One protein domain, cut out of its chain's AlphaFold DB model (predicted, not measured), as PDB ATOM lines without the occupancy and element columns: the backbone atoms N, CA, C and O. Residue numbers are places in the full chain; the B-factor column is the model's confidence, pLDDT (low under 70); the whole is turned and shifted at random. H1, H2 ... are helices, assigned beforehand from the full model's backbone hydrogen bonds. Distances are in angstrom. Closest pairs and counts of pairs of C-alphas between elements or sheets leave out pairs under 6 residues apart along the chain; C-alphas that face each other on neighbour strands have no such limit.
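This is residues 18 to 43, 66 to 129 and 172 to 229 of the 829 residues of an uncharacterized protein of Zea mays (UniProt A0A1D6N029). Four helices, H3 to H6, make an up-and-down bundle, each running against the one before it, with H4 in the middle of the domain. On one side H2 packs on H3 and, slanted, on H4, and H1 packs on residues 66 to 74 of H2; at the other side short H7 sits by the end of H6. The printed part has 148 residues with seven named helices, H1 to H7 in chain order, and no named strand: all helix. It is compact, with a radius of gyration of the C-alphas of 15.1 A, and spans 39 by 37 by 25 A.

Residues 18 to 30 hold no named element. H1, residues 31 to 41, touches H2, residues 66 to 84, at a steep tilt of 50 degrees, closest at C-alphas 37 and 70, 5.3 A. H2, with residues 78 to 82 alone, touches H3, residues 86 to 101, in a helical hairpin, closest at C-alphas 82 and 89, 5.3 A. H4, residues 106 to 125, is the hub, touching four helices. H2 touches it at a steep tilt of 52 degrees, C-alphas 75 and 119 being closest at 6.4 A. H3 and H4 form a helical hairpin, closest at C-alphas 101 and 109, 4.6 A. H5, residues 172 to 194, runs opposite to H4 at a shallow tilt of 13 degrees, with C-alphas 123 and 174 closest at 5.4 A. H3 touches H5 at 35.3 degrees, only just steep, closest at C-alphas 94 and 184, 6.6 A. H6, residues 200 to 214, touches H4 the same way at 17 degrees, a shallow tilt, closest at C-alphas 110 and 202, 5.2 A. H5 and H6 are a helical hairpin, closest at C-alphas 182 and 213, 6.7 A. H7, residues 222 to 225, touches H6, closest at C-alphas 214 and 224, 5.4 A. H1 and H6 are apart. Every O i to N i+4 pair is within hydrogen-bond range in H1, H2, H5 and H6; H3 has 10 of 12, H4 13 of 16, and H7 is too short for one.

H1 begins at C-alpha 31, (151.183, 159.763, 254.207). H2 is 26.8 A long from first to last C-alpha, H3 21.9 A, H4 29.6 A, H5 33.3 A and H6 20.6 A. H7 ends at C-alpha 225, (179.936, 178.003, 244.573).

The C-alphas of Ala 32 and Lys 219 are farthest apart, 43.4 A. Residues 44 to 65 and 130 to 171 are not printed; the gap is 10.0 A across each cut. Of the links printed whole, none is long. Residues 18, 128 and 129 have pLDDT under 70.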
ATOM      1  N   TYR A  18     149.660 181.693 235.302       65.31
ATOM      2  CA  TYR A  18     149.641 180.798 236.456       65.31
ATOM      3  C   TYR A  18     149.550 181.638 237.736       65.31
ATOM      4  O   TYR A  18     150.245 182.646 237.862       65.31
ATOM      5  N   ARG A  19     148.678 181.242 238.673       76.06
ATOM      6  CA  ARG A  19     148.619 181.870 240.003       76.06
ATOM      7  C   ARG A  19     149.916 181.606 240.751       76.06
ATOM      8  O   ARG A  19     150.431 180.488 240.678       76.06
ATOM      9  N   TYR A  20     150.384 182.587 241.511       83.31
ATOM     10  CA  TYR A  20     151.559 182.413 242.358       83.31
ATOM     11  C   TYR A  20     151.298 181.364 243.441       83.31
ATOM     12  O   TYR A  20     150.172 181.232 243.918       83.31
ATOM     13  N   TYR A  21     152.320 180.615 243.852       84.38
ATOM     14  CA  TYR A  21     152.180 179.586 244.887       84.38
ATOM     15  C   TYR A  21     151.701 180.164 246.224       84.38
ATOM     16  O   TYR A  21     150.898 179.526 246.897       84.38
ATOM     17  N   SER A  22     152.093 181.400 246.546       81.44
ATOM     18  CA  SER A  22     151.564 182.179 247.679       81.44
ATOM     19  C   SER A  22     150.047 182.425 247.641       81.44
ATOM     20  O   SER A  22     149.444 182.688 248.678       81.44
ATOM     21  N   GLU A  23     149.411 182.315 246.474       83.44
ATOM     22  CA  GLU A  23     147.968 182.514 246.272       83.44
ATOM     23  C   GLU A  23     147.198 181.188 246.128       83.44
ATOM     24  O   GLU A  23     145.971 181.177 245.975       83.44
ATOM     25  N   GLN A  24     147.903 180.053 246.123       84.69
ATOM     26  CA  GLN A  24     147.319 178.726 245.956       84.69
ATOM     27  C   GLN A  24     147.041 178.068 247.312       84.69
ATOM     28  O   GLN A  24     147.742 178.298 248.293       84.69
ATOM     29  N   GLN A  25     146.031 177.193 247.371       83.50
ATOM     30  CA  GLN A  25     145.818 176.363 248.559       83.50
ATOM     31  C   GLN A  25     146.861 175.231 248.616       83.50
ATOM     32  O   GLN A  25     147.118 174.621 247.574       83.50
ATOM     33  N   PRO A  26     147.430 174.926 249.801       86.25
ATOM     34  CA  PRO A  26     148.324 173.786 249.966       86.25
ATOM     35  C   PRO A  26     147.618 172.455 249.694       86.25
ATOM     36  O   PRO A  26     146.454 172.274 250.070       86.25
ATOM     37  N   LEU A  27     148.331 171.508 249.087       87.56
ATOM     38  CA  LEU A  27     147.855 170.139 248.925       87.56
ATOM     39  C   LEU A  27     147.674 169.466 250.291       87.56
ATOM     40  O   LEU A  27     148.495 169.597 251.197       87.56
ATOM     41  N   ARG A  28     146.582 168.709 250.436       81.56
ATOM     42  CA  ARG A  28     146.280 167.919 251.636       81.56
ATOM     43  C   ARG A  28     146.221 166.447 251.266       81.56
ATOM     44  O   ARG A  28     145.145 165.939 250.969       81.56
ATOM     45  N   LEU A  29     147.383 165.804 251.270       80.62
ATOM     46  CA  LEU A  29     147.516 164.363 251.074       80.62
ATOM     47  C   LEU A  29     147.877 163.686 252.396       80.62
ATOM     48  O   LEU A  29     148.570 164.263 253.236       80.62
ATOM     49  N   ASN A  30     147.399 162.462 252.589       83.12
ATOM     50  CA  ASN A  30     147.810 161.624 253.710       83.12
ATOM     51  C   ASN A  30     149.165 160.931 253.413       83.12
ATOM     52  O   ASN A  30     149.589 160.868 252.257       83.12
ATOM     53  N   PRO A  31     149.870 160.382 254.422       78.00
ATOM     54  CA  PRO A  31     151.183 159.763 254.207       78.00
ATOM     55  C   PRO A  31     151.197 158.594 253.208       78.00
ATOM     56  O   PRO A  31     152.207 158.382 252.541       78.00
ATOM     57  N   ALA A  32     150.096 157.844 253.083       78.38
ATOM     58  CA  ALA A  32     149.995 156.750 252.117       78.38
ATOM     59  C   ALA A  32     149.899 157.288 250.680       78.38
ATOM     60  O   ALA A  32     150.618 156.814 249.808       78.38
ATOM     61  N   GLU A  33     149.106 158.337 250.459       81.94
ATOM     62  CA  GLU A  33     148.993 159.027 249.167       81.94
ATOM     63  C   GLU A  33     150.325 159.667 248.747       81.94
ATOM     64  O   GLU A  33     150.716 159.570 247.587       81.94
ATOM     65  N   ILE A  34     151.069 160.271 249.683       76.75
ATOM     66  CA  ILE A  34     152.413 160.811 249.402       76.75
ATOM     67  C   ILE A  34     153.367 159.682 248.985       76.75
ATOM     68  O   ILE A  34     154.115 159.828 248.016       76.75
ATOM     69  N   SER A  35     153.319 158.538 249.674       78.00
ATOM     70  CA  SER A  35     154.126 157.368 249.316       78.00
ATOM     71  C   SER A  35     153.761 156.803 247.940       78.00
ATOM     72  O   SER A  35     154.655 156.355 247.222       78.00
ATOM     73  N   GLU A  36     152.482 156.819 247.557       83.81
ATOM     74  CA  GLU A  36     152.026 156.409 246.224       83.81
ATOM     75  C   GLU A  36     152.522 157.366 245.136       83.81
ATOM     76  O   GLU A  36     153.006 156.907 244.105       83.81
ATOM     77  N   VAL A  37     152.490 158.683 245.382       82.88
ATOM     78  CA  VAL A  37     153.038 159.690 244.457       82.88
ATOM     79  C   VAL A  37     154.533 159.462 244.228       82.88
ATOM     80  O   VAL A  37     154.975 159.418 243.081       82.88
ATOM     81  N   ILE A  38     155.314 159.261 245.295       75.75
ATOM     82  CA  ILE A  38     156.758 158.994 245.185       75.75
ATOM     83  C   ILE A  38     157.011 157.677 244.434       75.75
ATOM     84  O   ILE A  38     157.863 157.630 243.543       75.75
ATOM     85  N   ALA A  39     156.260 156.617 244.746       81.75
ATOM     86  CA  ALA A  39     156.390 155.326 244.076       81.75
ATOM     87  C   ALA A  39     156.054 155.408 242.576       81.75
ATOM     88  O   ALA A  39     156.777 154.837 241.758       81.75
ATOM     89  N   GLU A  40     155.005 156.149 242.208       84.81
ATOM     90  CA  GLU A  40     154.599 156.365 240.817       84.81
ATOM     91  C   GLU A  40     155.644 157.196 240.056       84.81
ATOM     92  O   GLU A  40     156.022 156.827 238.942       84.81
ATOM     93  N   VAL A  41     156.201 158.249 240.670       78.62
ATOM     94  CA  VAL A  41     157.311 159.036 240.097       78.62
ATOM     95  C   VAL A  41     158.541 158.161 239.847       78.62
ATOM     96  O   VAL A  41     159.187 158.280 238.804       78.62
ATOM     97  N   CYS A  42     158.845 157.240 240.759       74.00
ATOM     98  CA  CYS A  42     159.971 156.312 240.630       74.00
ATOM     99  C   CYS A  42     159.684 155.112 239.706       74.00
ATOM    100  O   CYS A  42     160.576 154.289 239.468       74.00
ATOM    101  N   SER A  43     158.463 154.983 239.179       73.25
ATOM    102  CA  SER A  43     158.078 153.906 238.267       73.25
ATOM    103  C   SER A  43     158.466 154.216 236.809       73.25
ATOM    104  O   SER A  43     158.589 155.373 236.395       73.25
ATOM    105  N   SER A  66     150.184 159.332 233.949       70.38
ATOM    106  CA  SER A  66     150.088 159.197 235.416       70.38
ATOM    107  C   SER A  66     151.380 159.608 236.121       70.38
ATOM    108  O   SER A  66     151.319 160.340 237.108       70.38
ATOM    109  N   ALA A  67     152.536 159.214 235.581       75.50
ATOM    110  CA  ALA A  67     153.842 159.569 236.129       75.50
ATOM    111  C   ALA A  67     154.125 161.078 236.028       75.50
ATOM    112  O   ALA A  67     154.605 161.670 236.994       75.50
ATOM    113  N   ASP A  68     153.765 161.718 234.911       77.69
ATOM    114  CA  ASP A  68     153.939 163.168 234.720       77.69
ATOM    115  C   ASP A  68     153.042 163.985 235.672       77.69
ATOM    116  O   ASP A  68     153.451 165.012 236.228       77.69
ATOM    117  N   VAL A  69     151.816 163.504 235.914       83.25
ATOM    118  CA  VAL A  69     150.907 164.095 236.907       83.25
ATOM    119  C   VAL A  69     151.454 163.899 238.319       83.25
ATOM    120  O   VAL A  69     151.494 164.862 239.081       83.25
ATOM    121  N   ALA A  70     151.922 162.695 238.665       84.94
ATOM    122  CA  ALA A  70     152.531 162.422 239.966       84.94
ATOM    123  C   ALA A  70     153.767 163.304 240.209       84.94
ATOM    124  O   ALA A  70     153.929 163.852 241.297       84.94
ATOM    125  N   PHE A  71     154.588 163.533 239.182       84.94
ATOM    126  CA  PHE A  71     155.748 164.420 239.262       84.94
ATOM    127  C   PHE A  71     155.348 165.883 239.502       84.94
ATOM    128  O   PHE A  71     155.915 166.554 240.362       84.94
ATOM    129  N   SER A  72     154.304 166.358 238.819       87.62
ATOM    130  CA  SER A  72     153.743 167.700 239.039       87.62
ATOM    131  C   SER A  72     153.171 167.867 240.455       87.62
ATOM    132  O   SER A  72     153.348 168.910 241.087       87.62
ATOM    133  N   VAL A  73     152.508 166.828 240.981       88.69
ATOM    134  CA  VAL A  73     152.028 166.785 242.373       88.69
ATOM    135  C   VAL A  73     153.208 166.828 243.345       88.69
ATOM    136  O   VAL A  73     153.157 167.574 244.320       88.69
ATOM    137  N   LEU A  74     154.288 166.095 243.062       89.56
ATOM    138  CA  LEU A  74     155.487 166.071 243.896       89.56
ATOM    139  C   LEU A  74     156.161 167.445 243.993       89.56
ATOM    140  O   LEU A  74     156.476 167.890 245.094       89.56
ATOM    141  N   ILE A  75     156.305 168.153 242.866       90.75
ATOM    142  CA  ILE A  75     156.807 169.537 242.834       90.75
ATOM    143  C   ILE A  75     155.975 170.426 243.764       90.75
ATOM    144  O   ILE A  75     156.518 171.138 244.609       90.75
ATOM    145  N   LYS A  76     154.643 170.361 243.641       90.75
ATOM    146  CA  LYS A  76     153.731 171.162 244.463       90.75
ATOM    147  C   LYS A  76     153.858 170.830 245.953       90.75
ATOM    148  O   LYS A  76     153.891 171.757 246.756       90.75
ATOM    149  N   LEU A  77     153.966 169.551 246.320       90.25
ATOM    150  CA  LEU A  77     154.141 169.127 247.715       90.25
ATOM    151  C   LEU A  77     155.413 169.708 248.339       90.25
ATOM    152  O   LEU A  77     155.363 170.208 249.461       90.25
ATOM    153  N   VAL A  78     156.537 169.676 247.616       91.25
ATOM    154  CA  VAL A  78     157.808 170.228 248.110       91.25
ATOM    155  C   VAL A  78     157.714 171.746 248.287       91.25
ATOM    156  O   VAL A  78     158.148 172.269 249.312       91.25
ATOM    157  N   ILE A  79     157.095 172.456 247.338       90.81
ATOM    158  CA  ILE A  79     156.894 173.910 247.436       90.81
ATOM    159  C   ILE A  79     155.970 174.265 248.605       90.81
ATOM    160  O   ILE A  79     156.275 175.180 249.364       90.81
ATOM    161  N   ASP A  80     154.865 173.540 248.786       90.25
ATOM    162  CA  ASP A  80     153.948 173.765 249.907       90.25
ATOM    163  C   ASP A  80     154.647 173.532 251.251       90.25
ATOM    164  O   ASP A  80     154.473 174.317 252.180       90.25
ATOM    165  N   MET A  81     155.479 172.492 251.343       89.12
ATOM    166  CA  MET A  81     156.267 172.205 252.539       89.12
ATOM    167  C   MET A  81     157.271 173.327 252.834       89.12
ATOM    168  O   MET A  81     157.339 173.785 253.971       89.12
ATOM    169  N   TYR A  82     157.981 173.826 251.816       91.12
ATOM    170  CA  TYR A  82     158.893 174.966 251.954       91.12
ATOM    171  C   TYR A  82     158.173 176.243 252.412       91.12
ATOM    172  O   TYR A  82     158.641 176.922 253.322       91.12
ATOM    173  N   MET A  83     157.024 176.559 251.806       87.19
ATOM    174  CA  MET A  83     156.235 177.752 252.138       87.19
ATOM    175  C   MET A  83     155.633 177.691 253.548       87.19
ATOM    176  O   MET A  83     155.349 178.737 254.132       87.19
ATOM    177  N   MET A  84     155.417 176.485 254.084       87.06
ATOM    178  CA  MET A  84     154.956 176.272 255.457       87.06
ATOM    179  C   MET A  84     156.101 176.388 256.468       87.06
ATOM    180  O   MET A  84     155.958 177.109 257.453       87.06
ATOM    181  N   ASP A  85     157.205 175.674 256.238       87.81
ATOM    182  CA  ASP A  85     158.418 175.737 257.056       87.81
ATOM    183  C   ASP A  85     159.638 175.191 256.291       87.81
ATOM    184  O   ASP A  85     159.807 173.980 256.118       87.81
ATOM    185  N   SER A  86     160.533 176.089 255.879       88.12
ATOM    186  CA  SER A  86     161.743 175.734 255.134       88.12
ATOM    187  C   SER A  86     162.746 174.894 255.932       88.12
ATOM    188  O   SER A  86     163.515 174.145 255.322       88.12
ATOM    189  N   GLU A  87     162.765 175.012 257.268       88.12
ATOM    190  CA  GLU A  87     163.715 174.280 258.117       88.12
ATOM    191  C   GLU A  87     163.355 172.795 258.190       88.12
ATOM    192  O   GLU A  87     164.222 171.944 257.987       88.12
ATOM    193  N   THR A  88     162.074 172.470 258.388       87.50
ATOM    194  CA  THR A  88     161.590 171.080 258.368       87.50
ATOM    195  C   THR A  88     161.515 170.512 256.945       87.50
ATOM    196  O   THR A  88     161.712 169.311 256.746       87.50
ATOM    197  N   ALA A  89     161.279 171.356 255.933       89.50
ATOM    198  CA  ALA A  89     161.201 170.927 254.537       89.50
ATOM    199  C   ALA A  89     162.517 170.339 254.007       89.50
ATOM    200  O   ALA A  89     162.493 169.372 253.241       89.50
ATOM    201  N   ALA A  90     163.661 170.914 254.395       89.94
ATOM    202  CA  ALA A  90     164.978 170.509 253.898       89.94
ATOM    203  C   ALA A  90     165.311 169.027 254.177       89.94
ATOM    204  O   ALA A  90     165.528 168.287 253.215       89.94
ATOM    205  N   PRO A  91     165.317 168.542 255.438       90.38
ATOM    206  CA  PRO A  91     165.670 167.153 255.733       90.38
ATOM    207  C   PRO A  91     164.687 166.147 255.119       90.38
ATOM    208  O   PRO A  91     165.105 165.073 254.693       90.38
ATOM    209  N   LEU A  92     163.397 166.486 255.020       88.81
ATOM    210  CA  LEU A  92     162.392 165.617 254.395       88.81
ATOM    211  C   LEU A  92     162.586 165.512 252.879       88.81
ATOM    212  O   LEU A  92     162.484 164.422 252.315       88.81
ATOM    213  N   THR A  93     162.903 166.632 252.227       91.12
ATOM    214  CA  THR A  93     163.201 166.657 250.790       91.12
ATOM    215  C   THR A  93     164.483 165.880 250.495       91.12
ATOM    216  O   THR A  93     164.494 165.056 249.585       91.12
ATOM    217  N   LEU A  94     165.535 166.066 251.301       91.69
ATOM    218  CA  LEU A  94     166.786 165.312 251.173       91.69
ATOM    219  C   LEU A  94     166.586 163.807 251.361       91.69
ATOM    220  O   LEU A  94     167.079 163.039 250.543       91.69
ATOM    221  N   TYR A  95     165.818 163.382 252.367       89.44
ATOM    222  CA  TYR A  95     165.519 161.962 252.592       89.44
ATOM    223  C   TYR A  95     164.801 161.319 251.394       89.44
ATOM    224  O   TYR A  95     165.107 160.200 250.982       89.44
ATOM    225  N   MET A  96     163.857 162.044 250.791       90.06
ATOM    226  CA  MET A  96     163.183 161.593 249.576       90.06
ATOM    227  C   MET A  96     164.155 161.483 248.391       90.06
ATOM    228  O   MET A  96     164.142 160.473 247.686       90.06
ATOM    229  N   LEU A  97     165.001 162.497 248.179       92.69
ATOM    230  CA  LEU A  97     166.006 162.501 247.113       92.69
ATOM    231  C   LEU A  97     167.018 161.361 247.295       92.69
ATOM    232  O   LEU A  97     167.298 160.649 246.336       92.69
ATOM    233  N   GLU A  98     167.502 161.126 248.514       91.12
ATOM    234  CA  GLU A  98     168.377 159.997 248.858       91.12
ATOM    235  C   GLU A  98     167.733 158.652 248.485       91.12
ATOM    236  O   GLU A  98     168.383 157.791 247.884       91.12
ATOM    237  N   GLY A  99     166.435 158.482 248.761       87.31
ATOM    238  CA  GLY A  99     165.679 157.292 248.368       87.31
ATOM    239  C   GLY A  99     165.625 157.085 246.850       87.31
ATOM    240  O   GLY A  99     165.801 155.962 246.371       87.31
ATOM    241  N   MET A 100     165.440 158.161 246.080       90.31
ATOM    242  CA  MET A 100     165.470 158.112 244.612       90.31
ATOM    243  C   MET A 100     166.876 157.790 244.081       90.31
ATOM    244  O   MET A 100     167.019 156.966 243.176       90.31
ATOM    245  N   LEU A 101     167.909 158.398 244.672       90.56
ATOM    246  CA  LEU A 101     169.321 158.226 244.309       90.56
ATOM    247  C   LEU A 101     169.867 156.840 244.673       90.56
ATOM    248  O   LEU A 101     170.740 156.326 243.985       90.56
ATOM    249  N   SER A 102     169.311 156.192 245.694       88.31
ATOM    250  CA  SER A 102     169.684 154.827 246.096       88.31
ATOM    251  C   SER A 102     169.097 153.737 245.184       88.31
ATOM    252  O   SER A 102     169.386 152.549 245.346       88.31
ATOM    253  N   SER A 103     168.252 154.107 244.219       87.19
ATOM    254  CA  SER A 103     167.678 153.171 243.252       87.19
ATOM    255  C   SER A 103     168.746 152.612 242.313       87.19
ATOM    256  O   SER A 103     169.559 153.352 241.766       87.19
ATOM    257  N   GLN A 104     168.688 151.311 242.003       86.06
ATOM    258  CA  GLN A 104     169.561 150.706 240.984       86.06
ATOM    259  C   GLN A 104     169.289 151.246 239.569       86.06
ATOM    260  O   GLN A 104     170.153 151.157 238.695       86.06
ATOM    261  N   LYS A 105     168.116 151.847 239.334       85.94
ATOM    262  CA  LYS A 105     167.707 152.367 238.024       85.94
ATOM    263  C   LYS A 105     168.213 153.792 237.808       85.94
ATOM    264  O   LYS A 105     167.856 154.680 238.578       85.94
ATOM    265  N   SER A 106     168.967 154.024 236.733       87.19
ATOM    266  CA  SER A 106     169.498 155.353 236.389       87.19
ATOM    267  C   SER A 106     168.401 156.393 236.158       87.19
ATOM    268  O   SER A 106     168.547 157.524 236.601       87.19
ATOM    269  N   SER A 107     167.268 156.010 235.564       85.81
ATOM    270  CA  SER A 107     166.125 156.904 235.329       85.81
ATOM    271  C   SER A 107     165.541 157.496 236.613       85.81
ATOM    272  O   SER A 107     165.232 158.683 236.655       85.81
ATOM    273  N   ALA A 108     165.420 156.703 237.681       86.94
ATOM    274  CA  ALA A 108     164.949 157.186 238.978       86.94
ATOM    275  C   ALA A 108     165.933 158.193 239.597       86.94
ATOM    276  O   ALA A 108     165.504 159.202 240.156       86.94
ATOM    277  N   ARG A 109     167.242 157.956 239.437       91.56
ATOM    278  CA  ARG A 109     168.296 158.864 239.912       91.56
ATOM    279  C   ARG A 109     168.318 160.171 239.117       91.56
ATOM    280  O   ARG A 109     168.384 161.239 239.714       91.56
ATOM    281  N   THR A 110     168.159 160.106 237.794       90.31
ATOM    282  CA  THR A 110     167.992 161.286 236.931       90.31
ATOM    283  C   THR A 110     166.756 162.102 237.317       90.31
ATOM    284  O   THR A 110     166.867 163.312 237.497       90.31
ATOM    285  N   LYS A 111     165.609 161.458 237.583       89.38
ATOM    286  CA  LYS A 111     164.385 162.156 238.025       89.38
ATOM    287  C   LYS A 111     164.555 162.929 239.336       89.38
ATOM    288  O   LYS A 111     163.854 163.917 239.547       89.38
ATOM    289  N   ALA A 112     165.452 162.497 240.227       92.88
ATOM    290  CA  ALA A 112     165.748 163.231 241.458       92.88
ATOM    291  C   ALA A 112     166.368 164.603 241.146       92.88
ATOM    292  O   ALA A 112     166.011 165.608 241.755       92.88
ATOM    293  N   LEU A 113     167.250 164.649 240.149       94.94
ATOM    294  CA  LEU A 113     167.902 165.868 239.676       94.94
ATOM    295  C   LEU A 113     166.918 166.735 238.881       94.94
ATOM    296  O   LEU A 113     166.804 167.931 239.147       94.94
ATOM    297  N   ASP A 114     166.110 166.122 238.011       91.50
ATOM    298  CA  ASP A 114     165.035 166.822 237.300       91.50
ATOM    299  C   ASP A 114     164.066 167.502 238.273       91.50
ATOM    300  O   ASP A 114     163.601 168.609 238.007       91.50
ATOM    301  N   LEU A 115     163.762 166.875 239.416       93.50
ATOM    302  CA  LEU A 115     162.899 167.470 240.436       93.50
ATOM    303  C   LEU A 115     163.506 168.763 240.990       93.50
ATOM    304  O   LEU A 115     162.810 169.774 241.058       93.50
ATOM    305  N   ILE A 116     164.798 168.759 241.335       95.31
ATOM    306  CA  ILE A 116     165.507 169.950 241.830       95.31
ATOM    307  C   ILE A 116     165.502 171.055 240.766       95.31
ATOM    308  O   ILE A 116     165.180 172.205 241.074       95.31
ATOM    309  N   LEU A 117     165.807 170.713 239.511       92.62
ATOM    310  CA  LEU A 117     165.806 171.669 238.404       92.62
ATOM    311  C   LEU A 117     164.418 172.287 238.191       92.62
ATOM    312  O   LEU A 117     164.289 173.507 238.090       92.62
ATOM    313  N   ASN A 118     163.369 171.462 238.178       91.69
ATOM    314  CA  ASN A 118     161.996 171.938 238.029       91.69
ATOM    315  C   ASN A 118     161.579 172.829 239.203       91.69
ATOM    316  O   ASN A 118     160.963 173.869 238.976       91.69
ATOM    317  N   LEU A 119     161.948 172.488 240.443       93.62
ATOM    318  CA  LEU A 119     161.727 173.366 241.595       93.62
ATOM    319  C   LEU A 119     162.393 174.732 241.376       93.62
ATOM    320  O   LEU A 119     161.742 175.753 241.582       93.62
ATOM    321  N   GLY A 120     163.627 174.762 240.864       90.25
ATOM    322  CA  GLY A 120     164.323 175.996 240.484       90.25
ATOM    323  C   GLY A 120     163.546 176.836 239.466       90.25
ATOM    324  O   GLY A 120     163.356 178.031 239.670       90.25
ATOM    325  N   VAL A 121     163.005 176.217 238.413       88.88
ATOM    326  CA  VAL A 121     162.155 176.912 237.423       88.88
ATOM    327  C   VAL A 121     160.869 177.445 238.068       88.88
ATOM    328  O   VAL A 121     160.423 178.560 237.786       88.88
ATOM    329  N   HIS A 122     160.275 176.671 238.976       89.44
ATOM    330  CA  HIS A 122     159.073 177.051 239.713       89.44
ATOM    331  C   HIS A 122     159.307 178.143 240.770       89.44
ATOM    332  O   HIS A 122     158.329 178.763 241.198       89.44
ATOM    333  N   ALA A 123     160.559 178.447 241.134       87.12
ATOM    334  CA  ALA A 123     160.908 179.542 242.042       87.12
ATOM    335  C   ALA A 123     160.319 180.885 241.572       87.12
ATOM    336  O   ALA A 123     159.787 181.666 242.362       87.12
ATOM    337  N   HIS A 124     160.303 181.119 240.256       84.19
ATOM    338  CA  HIS A 124     159.748 182.333 239.647       84.19
ATOM    339  C   HIS A 124     158.224 182.479 239.804       84.19
ATOM    340  O   HIS A 124     157.673 183.546 239.528       84.19
ATOM    341  N   LEU A 125     157.535 181.428 240.254       86.62
ATOM    342  CA  LEU A 125     156.098 181.417 240.523       86.62
ATOM    343  C   LEU A 125     155.778 181.485 242.025       86.62
ATOM    344  O   LEU A 125     154.615 181.347 242.394       86.62
ATOM    345  N   LEU A 126     156.759 181.703 242.909       83.00
ATOM    346  CA  LEU A 126     156.523 181.743 244.358       83.00
ATOM    347  C   LEU A 126     155.649 182.931 244.788       83.00
ATOM    348  O   LEU A 126     154.643 182.753 245.484       83.00
ATOM    349  N   GLN A 127     156.017 184.143 244.368       75.94
ATOM    350  CA  GLN A 127     155.368 185.390 244.782       75.94
ATOM    351  C   GLN A 127     155.285 186.405 243.632       75.94
ATOM    352  O   GLN A 127     156.165 186.416 242.766       75.94
ATOM    353  N   PRO A 128     154.257 187.276 243.624       64.94
ATOM    354  CA  PRO A 128     154.158 188.367 242.665       64.94
ATOM    355  C   PRO A 128     155.349 189.324 242.768       64.94
ATOM    356  O   PRO A 128     155.832 189.646 243.852       64.94
ATOM    357  N   MET A 129     155.823 189.788 241.611       56.81
ATOM    358  CA  MET A 129     156.922 190.747 241.521       56.81
ATOM    359  C   MET A 129     156.425 192.098 242.056       56.81
ATOM    360  O   MET A 129     155.531 192.705 241.465       56.81
ATOM    361  N   PRO A 172     163.772 188.849 246.424       77.12
ATOM    362  CA  PRO A 172     164.501 188.206 247.522       77.12
ATOM    363  C   PRO A 172     163.948 186.818 247.877       77.12
ATOM    364  O   PRO A 172     164.695 185.956 248.327       77.12
ATOM    365  N   ALA A 173     162.657 186.570 247.628       81.44
ATOM    366  CA  ALA A 173     162.040 185.261 247.839       81.44
ATOM    367  C   ALA A 173     162.553 184.186 246.862       81.44
ATOM    368  O   ALA A 173     162.678 183.025 247.240       81.44
ATOM    369  N   ILE A 174     162.867 184.566 245.616       85.62
ATOM    370  CA  ILE A 174     163.411 183.647 244.604       85.62
ATOM    371  C   ILE A 174     164.832 183.252 245.003       85.62
ATOM    372  O   ILE A 174     165.141 182.068 245.069       85.62
ATOM    373  N   ASP A 175     165.665 184.235 245.350       86.44
ATOM    374  CA  ASP A 175     167.060 183.998 245.731       86.44
ATOM    375  C   ASP A 175     167.183 183.143 247.006       86.44
ATOM    376  O   ASP A 175     168.022 182.246 247.079       86.44
ATOM    377  N   GLN A 176     166.291 183.339 247.987       90.12
ATOM    378  CA  GLN A 176     166.227 182.499 249.189       90.12
ATOM    379  C   GLN A 176     165.843 181.049 248.878       90.12
ATOM    380  O   GLN A 176     166.450 180.126 249.426       90.12
ATOM    381  N   PHE A 177     164.854 180.832 248.007       92.06
ATOM    382  CA  PHE A 177     164.434 179.484 247.627       92.06
ATOM    383  C   PHE A 177     165.486 178.776 246.770       92.06
ATOM    384  O   PHE A 177     165.807 177.619 247.026       92.06
ATOM    385  N   GLU A 178     166.089 179.469 245.805       92.44
ATOM    386  CA  GLU A 178     167.200 178.925 245.020       92.44
ATOM    387  C   GLU A 178     168.413 178.607 245.896       92.44
ATOM    388  O   GLU A 178     169.004 177.543 245.745       92.44
ATOM    389  N   SER A 179     168.751 179.469 246.861       92.19
ATOM    390  CA  SER A 179     169.821 179.200 247.833       92.19
ATOM    391  C   SER A 179     169.516 177.982 248.710       92.19
ATOM    392  O   SER A 179     170.424 177.235 249.079       92.19
ATOM    393  N   TRP A 180     168.242 177.760 249.050       94.75
ATOM    394  CA  TRP A 180     167.787 176.573 249.776       94.75
ATOM    395  C   TRP A 180     167.914 175.301 248.921       94.75
ATOM    396  O   TRP A 180     168.481 174.313 249.390       94.75
ATOM    397  N   LEU A 181     167.487 175.343 247.653       95.25
ATOM    398  CA  LEU A 181     167.663 174.241 246.696       95.25
ATOM    399  C   LEU A 181     169.139 173.929 246.436       95.25
ATOM    400  O   LEU A 181     169.520 172.763 246.390       95.25
ATOM    401  N   LEU A 182     169.975 174.957 246.301       95.31
ATOM    402  CA  LEU A 182     171.395 174.817 245.997       95.31
ATOM    403  C   LEU A 182     172.156 174.084 247.108       95.31
ATOM    404  O   LEU A 182     172.977 173.217 246.819       95.31
ATOM    405  N   LYS A 183     171.829 174.355 248.379       94.94
ATOM    406  CA  LYS A 183     172.379 173.597 249.515       94.94
ATOM    407  C   LYS A 183     172.014 172.115 249.436       94.94
ATOM    408  O   LYS A 183     172.880 171.271 249.629       94.94
ATOM    409  N   MET A 184     170.762 171.795 249.107       95.00
ATOM    410  CA  MET A 184     170.352 170.397 248.930       95.00
ATOM    411  C   MET A 184     171.041 169.744 247.732       95.00
ATOM    412  O   MET A 184     171.448 168.589 247.816       95.00
ATOM    413  N   LEU A 185     171.208 170.483 246.631       97.12
ATOM    414  CA  LEU A 185     171.936 170.005 245.463       97.12
ATOM    415  C   LEU A 185     173.385 169.650 245.821       97.12
ATOM    416  O   LEU A 185     173.871 168.623 245.367       97.12
ATOM    417  N   PHE A 186     174.071 170.438 246.652       97.31
ATOM    418  CA  PHE A 186     175.440 170.119 247.074       97.31
ATOM    419  C   PHE A 186     175.532 168.814 247.866       97.31
ATOM    420  O   PHE A 186     176.424 168.015 247.585       97.31
ATOM    421  N   GLU A 187     174.592 168.555 248.775       96.25
ATOM    422  CA  GLU A 187     174.520 167.277 249.499       96.25
ATOM    423  C   GLU A 187     174.241 166.104 248.546       96.25
ATOM    424  O   GLU A 187     174.899 165.068 248.617       96.25
ATOM    425  N   VAL A 188     173.323 166.286 247.591       96.75
ATOM    426  CA  VAL A 188     173.020 165.291 246.549       96.75
ATOM    427  C   VAL A 188     174.246 164.989 245.684       96.75
ATOM    428  O   VAL A 188     174.558 163.826 245.435       96.75
ATOM    429  N   LEU A 189     174.968 166.018 245.238       97.75
ATOM    430  CA  LEU A 189     176.175 165.863 244.427       97.75
ATOM    431  C   LEU A 189     177.295 165.170 245.207       97.75
ATOM    432  O   LEU A 189     177.983 164.308 244.663       97.75
ATOM    433  N   LEU A 190     177.468 165.517 246.483       96.69
ATOM    434  CA  LEU A 190     178.443 164.863 247.347       96.69
ATOM    435  C   LEU A 190     178.086 163.388 247.577       96.69
ATOM    436  O   LEU A 190     178.979 162.540 247.538       96.69
ATOM    437  N   LEU A 191     176.803 163.063 247.746       96.25
ATOM    438  CA  LEU A 191     176.339 161.679 247.840       96.25
ATOM    439  C   LEU A 191     176.681 160.889 246.569       96.25
ATOM    440  O   LEU A 191     177.189 159.776 246.683       96.25
ATOM    441  N   LEU A 192     176.482 161.465 245.374       96.81
ATOM    442  CA  LEU A 192     176.862 160.823 244.105       96.81
ATOM    443  C   LEU A 192     178.358 160.474 244.047       96.81
ATOM    444  O   LEU A 192     178.716 159.395 243.572       96.81
ATOM    445  N   VAL A 193     179.227 161.351 244.568       96.12
ATOM    446  CA  VAL A 193     180.668 161.068 244.708       96.12
ATOM    447  C   VAL A 193     180.900 159.906 245.681       96.12
ATOM    448  O   VAL A 193     181.675 159.001 245.386       96.12
ATOM    449  N   GLN A 194     180.231 159.908 246.837       94.69
ATOM    450  CA  GLN A 194     180.422 158.905 247.892       94.69
ATOM    451  C   GLN A 194     179.952 157.499 247.499       94.69
ATOM    452  O   GLN A 194     180.559 156.520 247.927       94.69
ATOM    453  N   ILE A 195     178.892 157.389 246.691       94.12
ATOM    454  CA  ILE A 195     178.393 156.102 246.180       94.12
ATOM    455  C   ILE A 195     179.117 155.638 244.905       94.12
ATOM    456  O   ILE A 195     178.736 154.615 244.340       94.12
ATOM    457  N   GLU A 196     180.135 156.380 244.452       93.06
ATOM    458  CA  GLU A 196     180.880 156.130 243.212       93.06
ATOM    459  C   GLU A 196     179.963 155.965 241.986       93.06
ATOM    460  O   GLU A 196     180.098 155.009 241.214       93.06
ATOM    461  N   GLU A 197     178.998 156.876 241.803       94.38
ATOM    462  CA  GLU A 197     178.085 156.823 240.656       94.38
ATOM    463  C   GLU A 197     178.866 156.808 239.331       94.38
ATOM    464  O   GLU A 197     179.709 157.670 239.089       94.38
ATOM    465  N   ARG A 198     178.548 155.855 238.445       88.25
ATOM    466  CA  ARG A 198     179.263 155.659 237.167       88.25
ATOM    467  C   ARG A 198     178.435 155.970 235.928       88.25
ATOM    468  O   ARG A 198     178.960 155.931 234.822       88.25
ATOM    469  N   GLN A 199     177.133 156.211 236.069       90.00
ATOM    470  CA  GLN A 199     176.272 156.451 234.915       90.00
ATOM    471  C   GLN A 199     176.408 157.892 234.419       90.00
ATOM    472  O   GLN A 199     176.016 158.836 235.104       90.00
ATOM    473  N   GLU A 200     176.886 158.045 233.183       89.94
ATOM    474  CA  GLU A 200     177.075 159.339 232.515       89.94
ATOM    475  C   GLU A 200     175.811 160.208 232.546       89.94
ATOM    476  O   GLU A 200     175.873 161.387 232.886       89.94
ATOM    477  N   ILE A 201     174.647 159.620 232.248       87.56
ATOM    478  CA  ILE A 201     173.369 160.344 232.176       87.56
ATOM    479  C   ILE A 201     172.975 160.987 233.514       87.56
ATOM    480  O   ILE A 201     172.378 162.064 233.535       87.56
ATOM    481  N   VAL A 202     173.338 160.361 234.640       93.25
ATOM    482  CA  VAL A 202     173.071 160.902 235.979       93.25
ATOM    483  C   VAL A 202     173.954 162.124 236.209       93.25
ATOM    484  O   VAL A 202     173.452 163.180 236.584       93.25
ATOM    485  N   TRP A 203     175.245 162.028 235.889       95.31
ATOM    486  CA  TRP A 203     176.187 163.139 236.023       95.31
ATOM    487  C   TRP A 203     175.927 164.292 235.050       95.31
ATOM    488  O   TRP A 203     176.069 165.450 235.433       95.31
ATOM    489  N   ALA A 204     175.471 164.010 233.829       91.25
ATOM    490  CA  ALA A 204     175.031 165.033 232.882       91.25
ATOM    491  C   ALA A 204     173.800 165.801 233.398       91.25
ATOM    492  O   ALA A 204     173.735 167.032 233.309       91.25
ATOM    493  N   SER A 205     172.846 165.088 234.007       91.69
ATOM    494  CA  SER A 205     171.673 165.696 234.656       91.69
ATOM    495  C   SER A 205     172.086 166.522 235.879       91.69
ATOM    496  O   SER A 205     171.592 167.629 236.097       91.69
ATOM    497  N   ALA A 206     173.058 166.021 236.643       95.50
ATOM    498  CA  ALA A 206     173.583 166.667 237.838       95.50
ATOM    499  C   ALA A 206     174.310 167.970 237.494       95.50
ATOM    500  O   ALA A 206     174.095 169.001 238.132       95.50
ATOM    501  N   LEU A 207     175.108 167.944 236.426       94.69
ATOM    502  CA  LEU A 207     175.785 169.113 235.889       94.69
ATOM    503  C   LEU A 207     174.799 170.157 235.356       94.69
ATOM    504  O   LEU A 207     174.980 171.345 235.605       94.69
ATOM    505  N   SER A 208     173.737 169.723 234.673       91.12
ATOM    506  CA  SER A 208     172.686 170.625 234.179       91.12
ATOM    507  C   SER A 208     172.003 171.369 235.329       91.12
ATOM    508  O   SER A 208     171.827 172.586 235.260       91.12
ATOM    509  N   CYS A 209     171.694 170.661 236.422       93.31
ATOM    510  CA  CYS A 209     171.186 171.275 237.649       93.31
ATOM    511  C   CYS A 209     172.191 172.269 238.230       93.31
ATOM    512  O   CYS A 209     171.834 173.402 238.535       93.31
ATOM    513  N   LEU A 210     173.457 171.866 238.352       95.38
ATOM    514  CA  LEU A 210     174.501 172.717 238.909       95.38
ATOM    515  C   LEU A 210     174.647 174.013 238.107       95.38
ATOM    516  O   LEU A 210     174.589 175.094 238.687       95.38
ATOM    517  N   PHE A 211     174.756 173.922 236.779       92.75
ATOM    518  CA  PHE A 211     174.844 175.086 235.900       92.75
ATOM    519  C   PHE A 211     173.623 175.998 235.989       92.75
ATOM    520  O   PHE A 211     173.815 177.210 235.977       92.75
ATOM    521  N   TYR A 212     172.410 175.458 236.140       92.06
ATOM    522  CA  TYR A 212     171.212 176.279 236.332       92.06
ATOM    523  C   TYR A 212     171.335 177.204 237.550       92.06
ATOM    524  O   TYR A 212     171.030 178.387 237.455       92.06
ATOM    525  N   PHE A 213     171.814 176.690 238.686       92.75
ATOM    526  CA  PHE A 213     171.874 177.482 239.917       92.75
ATOM    527  C   PHE A 213     173.125 178.349 240.043       92.75
ATOM    528  O   PHE A 213     173.062 179.389 240.699       92.75
ATOM    529  N   VAL A 214     174.258 177.929 239.469       93.44
ATOM    530  CA  VAL A 214     175.554 178.609 239.663       93.44
ATOM    531  C   VAL A 214     175.982 179.464 238.477       93.44
ATOM    532  O   VAL A 214     177.017 180.122 238.567       93.44
ATOM    533  N   CYS A 215     175.234 179.470 237.368       89.25
ATOM    534  CA  CYS A 215     175.529 180.315 236.215       89.25
ATOM    535  C   CYS A 215     174.401 181.303 235.896       89.25
ATOM    536  O   CYS A 215     173.231 180.956 235.957       89.25
ATOM    537  N   ASP A 216     174.772 182.503 235.445       83.69
ATOM    538  CA  ASP A 216     173.860 183.481 234.841       83.69
ATOM    539  C   ASP A 216     174.443 183.998 233.522       83.69
ATOM    540  O   ASP A 216     175.639 184.286 233.420       83.69
ATOM    541  N   GLY A 217     173.626 184.024 232.468       75.00
ATOM    542  CA  GLY A 217     174.068 184.368 231.112       75.00
ATOM    543  C   GLY A 217     175.268 183.545 230.615       75.00
ATOM    544  O   GLY A 217     176.066 184.036 229.818       75.00
ATOM    545  N   GLY A 218     175.452 182.322 231.130       76.19
ATOM    546  CA  GLY A 218     176.608 181.470 230.838       76.19
ATOM    547  C   GLY A 218     177.890 181.814 231.610       76.19
ATOM    548  O   GLY A 218     178.919 181.183 231.372       76.19
ATOM    549  N   LYS A 219     177.871 182.761 232.558       83.25
ATOM    550  CA  LYS A 219     178.990 183.100 233.460       83.25
ATOM    551  C   LYS A 219     178.802 182.437 234.822       83.25
ATOM    552  O   LYS A 219     177.678 182.321 235.279       83.25
ATOM    553  N   ILE A 220     179.888 181.979 235.454       89.38
ATOM    554  CA  ILE A 220     179.827 181.387 236.805       89.38
ATOM    555  C   ILE A 220     179.660 182.507 237.829       89.38
ATOM    556  O   ILE A 220     180.457 183.443 237.851       89.38
ATOM    557  N   ILE A 221     178.666 182.373 238.701       89.94
ATOM    558  CA  ILE A 221     178.476 183.219 239.873       89.94
ATOM    559  C   ILE A 221     179.289 182.606 241.013       89.94
ATOM    560  O   ILE A 221     178.871 181.643 241.656       89.94
ATOM    561  N   ARG A 222     180.477 183.160 241.271       87.25
ATOM    562  CA  ARG A 222     181.428 182.601 242.246       87.25
ATOM    563  C   ARG A 222     180.847 182.486 243.659       87.25
ATOM    564  O   ARG A 222     181.115 181.497 244.334       87.25
ATOM    565  N   SER A 223     180.035 183.451 244.092       87.25
ATOM    566  CA  SER A 223     179.384 183.421 245.412       87.25
ATOM    567  C   SER A 223     178.459 182.211 245.587       87.25
ATOM    568  O   SER A 223     178.354 181.677 246.689       87.25
ATOM    569  N   ARG A 224     177.865 181.709 244.497       90.94
ATOM    570  CA  ARG A 224     177.011 180.516 244.499       90.94
ATOM    571  C   ARG A 224     177.785 179.197 244.486       90.94
ATOM    572  O   ARG A 224     177.172 178.155 244.643       90.94
ATOM    573  N   LEU A 225     179.113 179.206 244.362       91.50
ATOM    574  CA  LEU A 225     179.936 178.003 244.573       91.50
ATOM    575  C   LEU A 225     180.254 177.751 246.056       91.50
ATOM    576  O   LEU A 225     180.790 176.698 246.404       91.50
ATOM    577  N   GLY A 226     179.949 178.711 246.937       88.44
ATOM    578  CA  GLY A 226     180.221 178.605 248.366       88.44
ATOM    579  C   GLY A 226     179.495 177.418 249.002       88.44
ATOM    580  O   GLY A 226     178.272 177.401 249.062       88.44
ATOM    581  N   GLY A 227     180.254 176.441 249.504       88.69
ATOM    582  CA  GLY A 227     179.726 175.228 250.142       88.69
ATOM    583  C   GLY A 227     179.777 173.969 249.273       88.69
ATOM    584  O   GLY A 227     179.621 172.878 249.812       88.69
ATOM    585  N   LEU A 228     180.062 174.084 247.970       94.94
ATOM    586  CA  LEU A 228     180.276 172.918 247.112       94.94
ATOM    587  C   LEU A 228     181.581 172.203 247.501       94.94
ATOM    588  O   LEU A 228     182.635 172.833 247.627       94.94
ATOM    589  N   ASP A 229     181.534 170.882 247.672       95.31
ATOM    590  CA  ASP A 229     182.740 170.079 247.884       95.31
ATOM    591  C   ASP A 229     183.535 169.978 246.573       95.31
ATOM    592  O   ASP A 229     183.007 169.590 245.530       95.31
TER     593      ASP A 229